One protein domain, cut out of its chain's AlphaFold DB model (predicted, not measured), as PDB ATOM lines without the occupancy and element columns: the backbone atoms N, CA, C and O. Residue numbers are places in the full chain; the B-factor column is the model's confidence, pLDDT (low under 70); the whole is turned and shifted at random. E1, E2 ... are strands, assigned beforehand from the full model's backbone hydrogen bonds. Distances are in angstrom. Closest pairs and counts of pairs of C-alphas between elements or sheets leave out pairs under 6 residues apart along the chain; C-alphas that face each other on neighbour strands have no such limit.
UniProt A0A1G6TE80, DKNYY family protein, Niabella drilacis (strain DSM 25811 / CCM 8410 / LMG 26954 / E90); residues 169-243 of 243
ATOM      1  N   SER A 169     -20.166  29.627 -11.775       97.06
ATOM      2  CA  SER A 169     -20.874  30.159 -10.600       97.06
ATOM      3  C   SER A 169     -19.993  30.960  -9.638       97.06
ATOM      4  O   SER A 169     -20.514  31.545  -8.688       97.06
ATOM      5  N   PHE A 170     -18.681  31.023  -9.885       97.50
ATOM      6  CA  PHE A 170     -17.750  31.745  -9.026       97.50
ATOM      7  C   PHE A 170     -18.076  33.237  -8.941       97.50
ATOM      8  O   PHE A 170     -18.135  33.939  -9.957       97.50
ATOM      9  N   ARG A 171     -18.212  33.730  -7.710       95.00
ATOM     10  CA  ARG A 171     -18.412  35.143  -7.379       95.00
ATOM     11  C   ARG A 171     -17.750  35.500  -6.053       95.00
ATOM     12  O   ARG A 171     -17.761  34.721  -5.100       95.00
ATOM     13  N   ILE A 172     -17.211  36.710  -5.969       93.81
ATOM     14  CA  ILE A 172     -16.747  37.283  -4.701       93.81
ATOM     15  C   ILE A 172     -17.976  37.725  -3.900       93.81
ATOM     16  O   ILE A 172     -18.966  38.177  -4.477       93.81
ATOM     17  N   LEU A 173     -17.951  37.564  -2.575       92.56
ATOM     18  CA  LEU A 173     -19.013  38.100  -1.731       92.56
ATOM     19  C   LEU A 173     -18.945  39.627  -1.758       92.56
ATOM     20  O   LEU A 173     -17.968  40.213  -1.299       92.56
ATOM     21  N   GLU A 174     -19.990  40.274  -2.271       88.31
ATOM     22  CA  GLU A 174     -20.034  41.733  -2.443       88.31
ATOM     23  C   GLU A 174     -19.800  42.495  -1.136       88.31
ATOM     24  O   GLU A 174     -19.202  43.569  -1.125       88.31
ATOM     25  N   GLN A 175     -20.216  41.927  -0.004       86.75
ATOM     26  CA  GLN A 175     -20.006  42.539   1.304       86.75
ATOM     27  C   GLN A 175     -18.524  42.581   1.708       86.75
ATOM     28  O   GLN A 175     -18.165  43.380   2.566       86.75
ATOM     29  N   CYS A 176     -17.661  41.758   1.101       86.06
ATOM     30  CA  CYS A 176     -16.216  41.835   1.306       86.06
ATOM     31  C   CYS A 176     -15.568  43.002   0.558       86.06
ATOM     32  O   CYS A 176     -14.418  43.296   0.829       86.06
ATOM     33  N   ILE A 177     -16.258  43.615  -0.403       81.50
ATOM     34  CA  ILE A 177     -15.684  44.585  -1.354       81.50
ATOM     35  C   ILE A 177     -16.498  45.882  -1.451       81.50
ATOM     36  O   ILE A 177     -16.170  46.782  -2.234       81.50
ATOM     37  N   ASN A 178     -17.576  45.983  -0.670       79.06
ATOM     38  CA  ASN A 178     -18.370  47.193  -0.559       79.06
ATOM     39  C   ASN A 178     -17.569  48.280   0.172       79.06
ATOM     40  O   ASN A 178     -16.740  47.994   1.025       79.06
ATOM     41  N   SER A 179     -17.818  49.550  -0.140       62.69
ATOM     42  CA  SER A 179     -17.081  50.671   0.464       62.69
ATOM     43  C   SER A 179     -17.341  50.869   1.963       62.69
ATOM     44  O   SER A 179     -16.660  51.671   2.587       62.69
ATOM     45  N   ALA A 180     -18.341  50.189   2.536       67.38
ATOM     46  CA  ALA A 180     -18.644  50.257   3.965       67.38
ATOM     47  C   ALA A 180     -17.687  49.405   4.816       67.38
ATOM     48  O   ALA A 180     -17.586  49.635   6.017       67.38
ATOM     49  N   TYR A 181     -17.010  48.431   4.201       66.75
ATOM     50  CA  TYR A 181     -16.027  47.574   4.857       66.75
ATOM     51  C   TYR A 181     -14.674  47.591   4.171       66.75
ATOM     52  O   TYR A 181     -13.664  47.685   4.852       66.75
ATOM     53  N   TYR A 182     -14.679  47.505   2.839       63.94
ATOM     54  CA  TYR A 182     -13.467  47.431   2.049       63.94
ATOM     55  C   TYR A 182     -12.732  48.763   2.099       63.94
ATOM     56  O   TYR A 182     -13.086  49.717   1.395       63.94
ATOM     57  N   HIS A 183     -11.705  48.819   2.934       63.28
ATOM     58  CA  HIS A 183     -10.701  49.864   2.876       63.28
ATOM     59  C   HIS A 183      -9.718  49.532   1.749       63.28
ATOM     60  O   HIS A 183      -9.478  48.367   1.456       63.28
ATOM     61  N   GLU A 184      -9.107  50.541   1.120       58.44
ATOM     62  CA  GLU A 184      -8.173  50.362  -0.016       58.44
ATOM     63  C   GLU A 184      -6.997  49.397   0.268       58.44
ATOM     64  O   GLU A 184      -6.311  48.959  -0.650       58.44
ATOM     65  N   TRP A 185      -6.787  49.031   1.536       65.19
ATOM     66  CA  TRP A 185      -5.730  48.146   2.031       65.19
ATOM     67  C   TRP A 185      -6.218  46.751   2.443       65.19
ATOM     68  O   TRP A 185      -5.420  45.941   2.936       65.19
ATOM     69  N   ASP A 186      -7.505  46.452   2.270       77.00
ATOM     70  CA  ASP A 186      -8.025  45.130   2.578       77.00
ATOM     71  C   ASP A 186      -7.436  44.093   1.630       77.00
ATOM     72  O   ASP A 186      -7.571  44.124   0.410       77.00
ATOM     73  N   HIS A 187      -6.745  43.139   2.235       86.69
ATOM     74  CA  HIS A 187      -6.007  42.102   1.532       86.69
ATOM     75  C   HIS A 187      -6.698  40.746   1.629       86.69
ATOM     76  O   HIS A 187      -6.154  39.753   1.153       86.69
ATOM     77  N   THR A 188      -7.877  40.673   2.254       90.38
ATOM     78  CA  THR A 188      -8.589  39.410   2.436       90.38
ATOM     79  C   THR A 188     -10.062  39.530   2.107       90.38
ATOM     80  O   THR A 188     -10.700  40.521   2.443       90.38
ATOM     81  N   PHE A 189     -10.611  38.505   1.467       92.31
ATOM     82  CA  PHE A 189     -12.021  38.458   1.102       92.31
ATOM     83  C   PHE A 189     -12.488  37.014   0.955       92.31
ATOM     84  O   PHE A 189     -11.690  36.071   0.915       92.31
ATOM     85  N   TYR A 190     -13.806  36.847   0.886       94.50
ATOM     86  CA  TYR A 190     -14.436  35.560   0.652       94.50
ATOM     87  C   TYR A 190     -15.108  35.531  -0.713       94.50
ATOM     88  O   TYR A 190     -15.659  36.525  -1.182       94.50
ATOM     89  N   ALA A 191     -15.074  34.366  -1.337       95.62
ATOM     90  CA  ALA A 191     -15.783  34.074  -2.569       95.62
ATOM     91  C   ALA A 191     -16.539  32.757  -2.418       95.62
ATOM     92  O   ALA A 191     -16.281  31.983  -1.495       95.62
ATOM     93  N   VAL A 192     -17.474  32.511  -3.319       96.81
ATOM     94  CA  VAL A 192     -18.234  31.269  -3.388       96.81
ATOM     95  C   VAL A 192     -18.409  30.856  -4.833       96.81
ATOM     96  O   VAL A 192     -18.428  31.693  -5.734       96.81
ATOM     97  N   ASP A 193     -18.578  29.564  -5.028       96.88
ATOM     98  CA  ASP A 193     -19.200  28.990  -6.207       96.88
ATOM     99  C   ASP A 193     -20.277  27.986  -5.754       96.88
ATOM    100  O   ASP A 193     -20.588  27.884  -4.564       96.88
ATOM    101  N   ARG A 194     -20.861  27.234  -6.688       95.31
ATOM    102  CA  ARG A 194     -21.916  26.249  -6.394       95.31
ATOM    103  C   ARG A 194     -21.474  25.075  -5.506       95.31
ATOM    104  O   ARG A 194     -22.327  24.328  -5.034       95.31
ATOM    105  N   GLN A 195     -20.174  24.851  -5.325       94.62
ATOM    106  CA  GLN A 195     -19.611  23.719  -4.579       94.62
ATOM    107  C   GLN A 195     -18.926  24.152  -3.283       94.62
ATOM    108  O   GLN A 195     -19.043  23.471  -2.260       94.62
ATOM    109  N   PHE A 196     -18.197  25.264  -3.314       96.06
ATOM    110  CA  PHE A 196     -17.280  25.660  -2.261       96.06
ATOM    111  C   PHE A 196     -17.380  27.140  -1.923       96.06
ATOM    112  O   PHE A 196     -17.800  27.991  -2.704       96.06
ATOM    113  N   ALA A 197     -16.918  27.438  -0.718       96.56
ATOM    114  CA  ALA A 197     -16.523  28.773  -0.332       96.56
ATOM    115  C   ALA A 197     -14.997  28.892  -0.410       96.56
ATOM    116  O   ALA A 197     -14.276  27.902  -0.298       96.56
ATOM    117  N   PHE A 198     -14.490  30.105  -0.560       97.00
ATOM    118  CA  PHE A 198     -13.065  30.385  -0.662       97.00
ATOM    119  C   PHE A 198     -12.718  31.549   0.245       97.00
ATOM    120  O   PHE A 198     -13.430  32.547   0.280       97.00
ATOM    121  N   TYR A 199     -11.605  31.425   0.955       96.06
ATOM    122  CA  TYR A 199     -10.944  32.546   1.605       96.06
ATOM    123  C   TYR A 199      -9.692  32.902   0.816       96.06
ATOM    124  O   TYR A 199      -8.869  32.027   0.542       96.06
ATOM    125  N   ILE A 200      -9.551  34.172   0.462       95.31
ATOM    126  CA  ILE A 200      -8.469  34.670  -0.383       95.31
ATOM    127  C   ILE A 200      -7.683  35.699   0.422       95.31
ATOM    128  O   ILE A 200      -8.275  36.562   1.061       95.31
ATOM    129  N   ASP A 201      -6.358  35.575   0.401       94.12
ATOM    130  CA  ASP A 201      -5.411  36.466   1.073       94.12
ATOM    131  C   ASP A 201      -4.344  36.911   0.064       94.12
ATOM    132  O   ASP A 201      -3.503  36.119  -0.388       94.12
ATOM    133  N   THR A 202      -4.401  38.185  -0.325       90.88
ATOM    134  CA  THR A 202      -3.533  38.768  -1.346       90.88
ATOM    135  C   THR A 202      -2.106  38.956  -0.832       90.88
ATOM    136  O   THR A 202      -1.163  38.699  -1.589       90.88
ATOM    137  N   ILE A 203      -1.901  39.284   0.447       90.50
ATOM    138  CA  ILE A 203      -0.558  39.434   1.033       90.50
ATOM    139  C   ILE A 203       0.110  38.066   1.167       90.50
ATOM    140  O   ILE A 203       1.206  37.863   0.636       90.50
ATOM    141  N   ALA A 204      -0.570  37.094   1.784       93.81
ATOM    142  CA  ALA A 204      -0.042  35.737   1.943       93.81
ATOM    143  C   ALA A 204       0.018  34.962   0.618       93.81
ATOM    144  O   ALA A 204       0.665  33.918   0.536       93.81
ATOM    145  N   LYS A 205      -0.625  35.473  -0.440       94.19
ATOM    146  CA  LYS A 205      -0.708  34.840  -1.763       94.19
ATOM    147  C   LYS A 205      -1.400  33.472  -1.697       94.19
ATOM    148  O   LYS A 205      -0.984  32.541  -2.388       94.19
ATOM    149  N   THR A 206      -2.450  33.349  -0.884       94.62
ATOM    150  CA  THR A 206      -3.141  32.070  -0.665       94.62
ATOM    151  C   THR A 206      -4.623  32.137  -0.988       94.62
ATOM    152  O   THR A 206      -5.288  33.135  -0.725       94.62
ATOM    153  N   VAL A 207      -5.134  31.023  -1.508       96.75
ATOM    154  CA  VAL A 207      -6.563  30.730  -1.602       96.75
ATOM    155  C   VAL A 207      -6.808  29.456  -0.806       96.75
ATOM    156  O   VAL A 207      -6.124  28.453  -1.014       96.75
ATOM    157  N   LYS A 208      -7.755  29.492   0.129       96.25
ATOM    158  CA  LYS A 208      -8.171  28.332   0.921       96.25
ATOM    159  C   LYS A 208      -9.591  27.953   0.547       96.25
ATOM    160  O   LYS A 208     -10.501  28.755   0.743       96.25
ATOM    161  N   THR A 209      -9.779  26.722   0.089       96.56
ATOM    162  CA  THR A 209     -11.110  26.140  -0.085       96.56
ATOM    163  C   THR A 209     -11.739  25.856   1.280       96.56
ATOM    164  O   THR A 209     -11.124  25.252   2.162       96.56
ATOM    165  N   ILE A 210     -12.989  26.263   1.444       95.31
ATOM    166  CA  ILE A 210     -13.844  26.022   2.600       95.31
ATOM    167  C   ILE A 210     -14.973  25.101   2.137       95.31
ATOM    168  O   ILE A 210     -15.830  25.479   1.337       95.31
ATOM    169  N   ARG A 211     -14.984  23.876   2.665       92.94
ATOM    170  CA  ARG A 211     -16.015  22.875   2.367       92.94
ATOM    171  C   ARG A 211     -17.206  23.067   3.308       92.94
ATOM    172  O   ARG A 211     -17.243  22.504   4.403       92.94
ATOM    173  N   THR A 212     -18.146  23.905   2.887       88.06
ATOM    174  CA  THR A 212     -19.439  24.123   3.550       88.06
ATOM    175  C   THR A 212     -20.548  23.345   2.835       88.06
ATOM    176  O   THR A 212     -20.443  23.074   1.644       88.06
ATOM    177  N   LYS A 213     -21.612  22.972   3.557       87.81
ATOM    178  CA  LYS A 213     -22.799  22.319   2.976       87.81
ATOM    179  C   LYS A 213     -23.755  23.306   2.300       87.81
ATOM    180  O   LYS A 213     -24.676  22.879   1.613       87.81
ATOM    181  N   SER A 214     -23.563  24.603   2.520       89.62
ATOM    182  CA  SER A 214     -24.470  25.655   2.063       89.62
ATOM    183  C   SER A 214     -23.696  26.852   1.490       89.62
ATOM    184  O   SER A 214     -23.828  27.961   2.015       89.62
ATOM    185  N   PRO A 215     -22.870  26.657   0.439       89.50
ATOM    186  CA  PRO A 215     -22.032  27.720  -0.126       89.50
ATOM    187  C   PRO A 215     -22.856  28.914  -0.627       89.50
ATOM    188  O   PRO A 215     -22.500  30.056  -0.350       89.50
ATOM    189  N   ASP A 216     -24.022  28.673  -1.229       89.62
ATOM    190  CA  ASP A 216     -24.914  29.740  -1.711       89.62
ATOM    191  C   ASP A 216     -25.492  30.620  -0.591       89.62
ATOM    192  O   ASP A 216     -25.875  31.764  -0.836       89.62
ATOM    193  N   ARG A 217     -25.538  30.103   0.644       90.56
ATOM    194  CA  ARG A 217     -26.004  30.823   1.842       90.56
ATOM    195  C   ARG A 217     -24.862  31.436   2.655       90.56
ATOM    196  O   ARG A 217     -25.113  32.006   3.721       90.56
ATOM    197  N   LEU A 218     -23.618  31.335   2.177       93.81
ATOM    198  CA  LEU A 218     -22.487  31.958   2.848       93.81
ATOM    199  C   LEU A 218     -22.648  33.479   2.812       93.81
ATOM    200  O   LEU A 218     -22.728  34.100   1.751       93.81
ATOM    201  N   ARG A 219     -22.668  34.077   3.996       92.50
ATOM    202  CA  ARG A 219     -22.731  35.527   4.190       92.50
ATOM    203  C   ARG A 219     -21.447  36.019   4.825       92.50
ATOM    204  O   ARG A 219     -20.775  35.273   5.532       92.50
ATOM    205  N   PHE A 220     -21.138  37.285   4.605       92.19
ATOM    206  CA  PHE A 220     -20.011  37.942   5.243       92.19
ATOM    207  C   PHE A 220     -20.509  38.951   6.280       92.19
ATOM    208  O   PHE A 220     -21.460  39.692   6.029       92.19
ATOM    209  N   GLN A 221     -19.890  38.946   7.457       89.50
ATOM    210  CA  GLN A 221     -20.204  39.836   8.567       89.50
ATOM    211  C   GLN A 221     -18.917  40.310   9.228       89.50
ATOM    212  O   GLN A 221     -17.982  39.538   9.422       89.50
ATOM    213  N   ILE A 222     -18.919  41.564   9.660       87.00
ATOM    214  CA  ILE A 222     -17.828  42.159  10.423       87.00
ATOM    215  C   ILE A 222     -18.236  42.163  11.884       87.00
ATOM    216  O   ILE A 222     -19.354  42.561  12.225       87.00
ATOM    217  N   LYS A 223     -17.340  41.708  12.749       86.94
ATOM    218  CA  LYS A 223     -17.526  41.768  14.193       86.94
ATOM    219  C   LYS A 223     -16.180  42.031  14.848       86.94
ATOM    220  O   LYS A 223     -15.229  41.316  14.552       86.94
ATOM    221  N   ASP A 224     -16.125  43.019  15.737       86.31
ATOM    222  CA  ASP A 224     -14.899  43.402  16.448       86.31
ATOM    223  C   ASP A 224     -13.741  43.653  15.459       86.31
ATOM    224  O   ASP A 224     -12.665  43.082  15.593       86.31
ATOM    225  N   GLU A 225     -14.024  44.424  14.395       83.88
ATOM    226  CA  GLU A 225     -13.102  44.761  13.287       83.88
ATOM    227  C   GLU A 225     -12.616  43.564  12.443       83.88
ATOM    228  O   GLU A 225     -11.834  43.717  11.508       83.88
ATOM    229  N   LEU A 226     -13.123  42.357  12.708       85.81
ATOM    230  CA  LEU A 226     -12.744  41.139  12.002       85.81
ATOM    231  C   LEU A 226     -13.832  40.686  11.025       85.81
ATOM    232  O   LEU A 226     -15.015  40.629  11.361       85.81
ATOM    233  N   GLY A 227     -13.405  40.304   9.821       87.88
ATOM    234  CA  GLY A 227     -14.260  39.758   8.772       87.88
ATOM    235  C   GLY A 227     -14.505  38.256   8.920       87.88
ATOM    236  O   GLY A 227     -13.584  37.440   8.798       87.88
ATOM    237  N   TYR A 228     -15.764  37.874   9.112       91.69
ATOM    238  CA  TYR A 228     -16.209  36.489   9.214       91.69
ATOM    239  C   TYR A 228     -17.073  36.102   8.020       91.69
ATOM    240  O   TYR A 228     -18.030  36.798   7.690       91.69
ATOM    241  N   ALA A 229     -16.806  34.936   7.437       93.56
ATOM    242  CA  ALA A 229     -17.809  34.251   6.629       93.56
ATOM    243  C   ALA A 229     -18.671  33.361   7.529       93.56
ATOM    244  O   ALA A 229     -18.174  32.792   8.499       93.56
ATOM    245  N   ILE A 230     -19.961  33.242   7.242       94.00
ATOM    246  CA  ILE A 230     -20.914  32.502   8.070       94.00
ATOM    247  C   ILE A 230     -21.808  31.676   7.154       94.00
ATOM    248  O   ILE A 230     -22.430  32.228   6.247       94.00
ATOM    249  N   ASP A 231     -21.868  30.368   7.384       93.06
ATOM    250  CA  ASP A 231     -22.847  29.487   6.747       93.06
ATOM    251  C   ASP A 231     -24.002  29.187   7.726       93.06
ATOM    252  O   ASP A 231     -24.277  29.990   8.626       93.06
ATOM    253  N   ASP A 232     -24.745  28.102   7.527       90.56
ATOM    254  CA  ASP A 232     -25.839  27.742   8.439       90.56
ATOM    255  C   ASP A 232     -25.342  27.158   9.766       90.56
ATOM    256  O   ASP A 232     -26.002  27.293  10.794       90.56
ATOM    257  N   ASP A 233     -24.170  26.528   9.745       89.94
ATOM    258  CA  ASP A 233     -23.672  25.690  10.830       89.94
ATOM    259  C   ASP A 233     -22.499  26.356  11.587       89.94
ATOM    260  O   ASP A 233     -22.263  26.076  12.763       89.94
ATOM    261  N   TYR A 234     -21.724  27.218  10.921       92.94
ATOM    262  CA  TYR A 234     -20.407  27.675  11.360       92.94
ATOM    263  C   TYR A 234     -20.069  29.103  10.933       92.94
ATOM    264  O   TYR A 234     -20.559  29.648   9.943       92.94
ATOM    265  N   ARG A 235     -19.113  29.684  11.665       93.62
ATOM    266  CA  ARG A 235     -18.408  30.917  11.292       93.62
ATOM    267  C   ARG A 235     -16.973  30.591  10.906       93.62
ATOM    268  O   ARG A 235     -16.361  29.686  11.472       93.62
ATOM    269  N   TYR A 236     -16.414  31.356   9.985       94.56
ATOM    270  CA  TYR A 236     -15.064  31.201   9.472       94.56
ATOM    271  C   TYR A 236     -14.322  32.523   9.613       94.56
ATOM    272  O   TYR A 236     -14.787  33.551   9.131       94.56
ATOM    273  N   LEU A 237     -13.162  32.481  10.265       93.38
ATOM    274  CA  LEU A 237     -12.229  33.601  10.364       93.38
ATOM    275  C   LEU A 237     -10.935  33.205   9.657       93.38
ATOM    276  O   LEU A 237     -10.361  32.156   9.964       93.38
ATOM    277  N   PHE A 238     -10.481  34.024   8.712       92.50
ATOM    278  CA  PHE A 238      -9.312  33.742   7.867       92.50
ATOM    279  C   PHE A 238      -9.368  32.366   7.173       92.50
ATOM    280  O   PHE A 238      -8.377  31.621   7.100       92.50
ATOM    281  N   GLY A 239     -10.580  31.990   6.746       93.12
ATOM    282  CA  GLY A 239     -10.888  30.696   6.139       93.12
ATOM    283  C   GLY A 239     -10.866  29.501   7.095       93.12
ATOM    284  O   GLY A 239     -10.945  28.362   6.643       93.12
ATOM    285  N   LYS A 240     -10.748  29.719   8.411       93.75
ATOM    286  CA  LYS A 240     -10.751  28.655   9.424       93.75
ATOM    287  C   LYS A 240     -12.049  28.674  10.215       93.75
ATOM    288  O   LYS A 240     -12.432  29.716  10.744       93.75
ATOM    289  N   ARG A 241     -12.679  27.506  10.350       93.56
ATOM    290  CA  ARG A 241     -13.873  27.321  11.183       93.56
ATOM    291  C   ARG A 241     -13.593  27.761  12.625       93.56
ATOM    292  O   ARG A 241     -12.585  27.372  13.217       93.56
ATOM    293  N   LYS A 242     -14.498  28.555  13.181       88.88
ATOM    294  CA  LYS A 242     -14.557  28.944  14.590       88.88
ATOM    295  C   LYS A 242     -15.744  28.236  15.241       88.88
ATOM    296  O   LYS A 242     -16.748  27.991  14.574       88.88
ATOM    297  N   ARG A 243     -15.557  27.837  16.500       66.31
ATOM    298  CA  ARG A 243     -16.639  27.336  17.353       66.31
ATOM    299  C   ARG A 243     -17.483  28.504  17.838       66.31
ATOM    300  O   ARG A 243     -16.890  29.594  18.007       66.31
TER     301      ARG A 243
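What this domain is: This is residues 169 to 243 of the 243 residues of the protein "DKNYY family protein" of Niabella drilacis (strain DSM 25811 / CCM 8410 / LMG 26954 / E90) (UniProt A0A1G6TE80). A four-stranded sheet, E4 to E7, and a three-stranded sheet, E1 to E3, lie face to face as a small sandwich, the strands of the one at 22 degrees to those of the other. A long first stretch, residues 169 to 187, has no named element. The printed part has 75 residues, with no named helix and seven named strands in the order E1 to E7; the class is all strand, though under half of the residues, 31, are in named elements. Each sheet is an antiparallel meander, E4 E5 E6 E7 and E1 E2 E3, each strand the neighbour of the one before. The whole is compact, with a radius of gyration of the C-alphas of 11.3 A and spans of 31 by 24 by 21 A.

Where its parts are: E4 is residues 219 to 223, 12.9 A long, E5 226 to 230, 12.5 A, E6 235 to 237, 6.8 A, and E7 240 to 242, 6.4 A, ending at C-alpha 242 (-14.557, 28.944, 14.590). E1 is residues 188 to 192, 13.9 A, from C-alpha 188 (-8.589, 39.410, 2.436); E2 is 197 to 201, 13.6 A, and E3 206 to 210, 12.7 A.

How they stand to each other: Within hydrogen-bond range are N 221 and O 228 at 2.9 A in hairpin E4 and E5, N 236 and O 229 at 2.7 A in hairpin E5 and E6, and N 242 and O 235 at 2.8 A in hairpin E6 and E7. Hairpin E1 and E2 has N 198 and O 191 at 2.8 A; hairpin E2 and E3 has N 210 and O 197 at 2.7 A. Between the sheets, the closest C-alphas of E1 and E5 are those of Tyr 190 and Ala 229, 7.0 A apart. E2 and E5 are apart. Residues 171 to 172 pair antiparallel with residues 191 to 192 of E1.

The domain as a whole: The C-alphas farthest apart, of Glu 184 and Lys 213, are 31.8 A apart. The printed part has no cut, and no link between named strands is long. Residues 179 to 185 and 243 have pLDDT under 70.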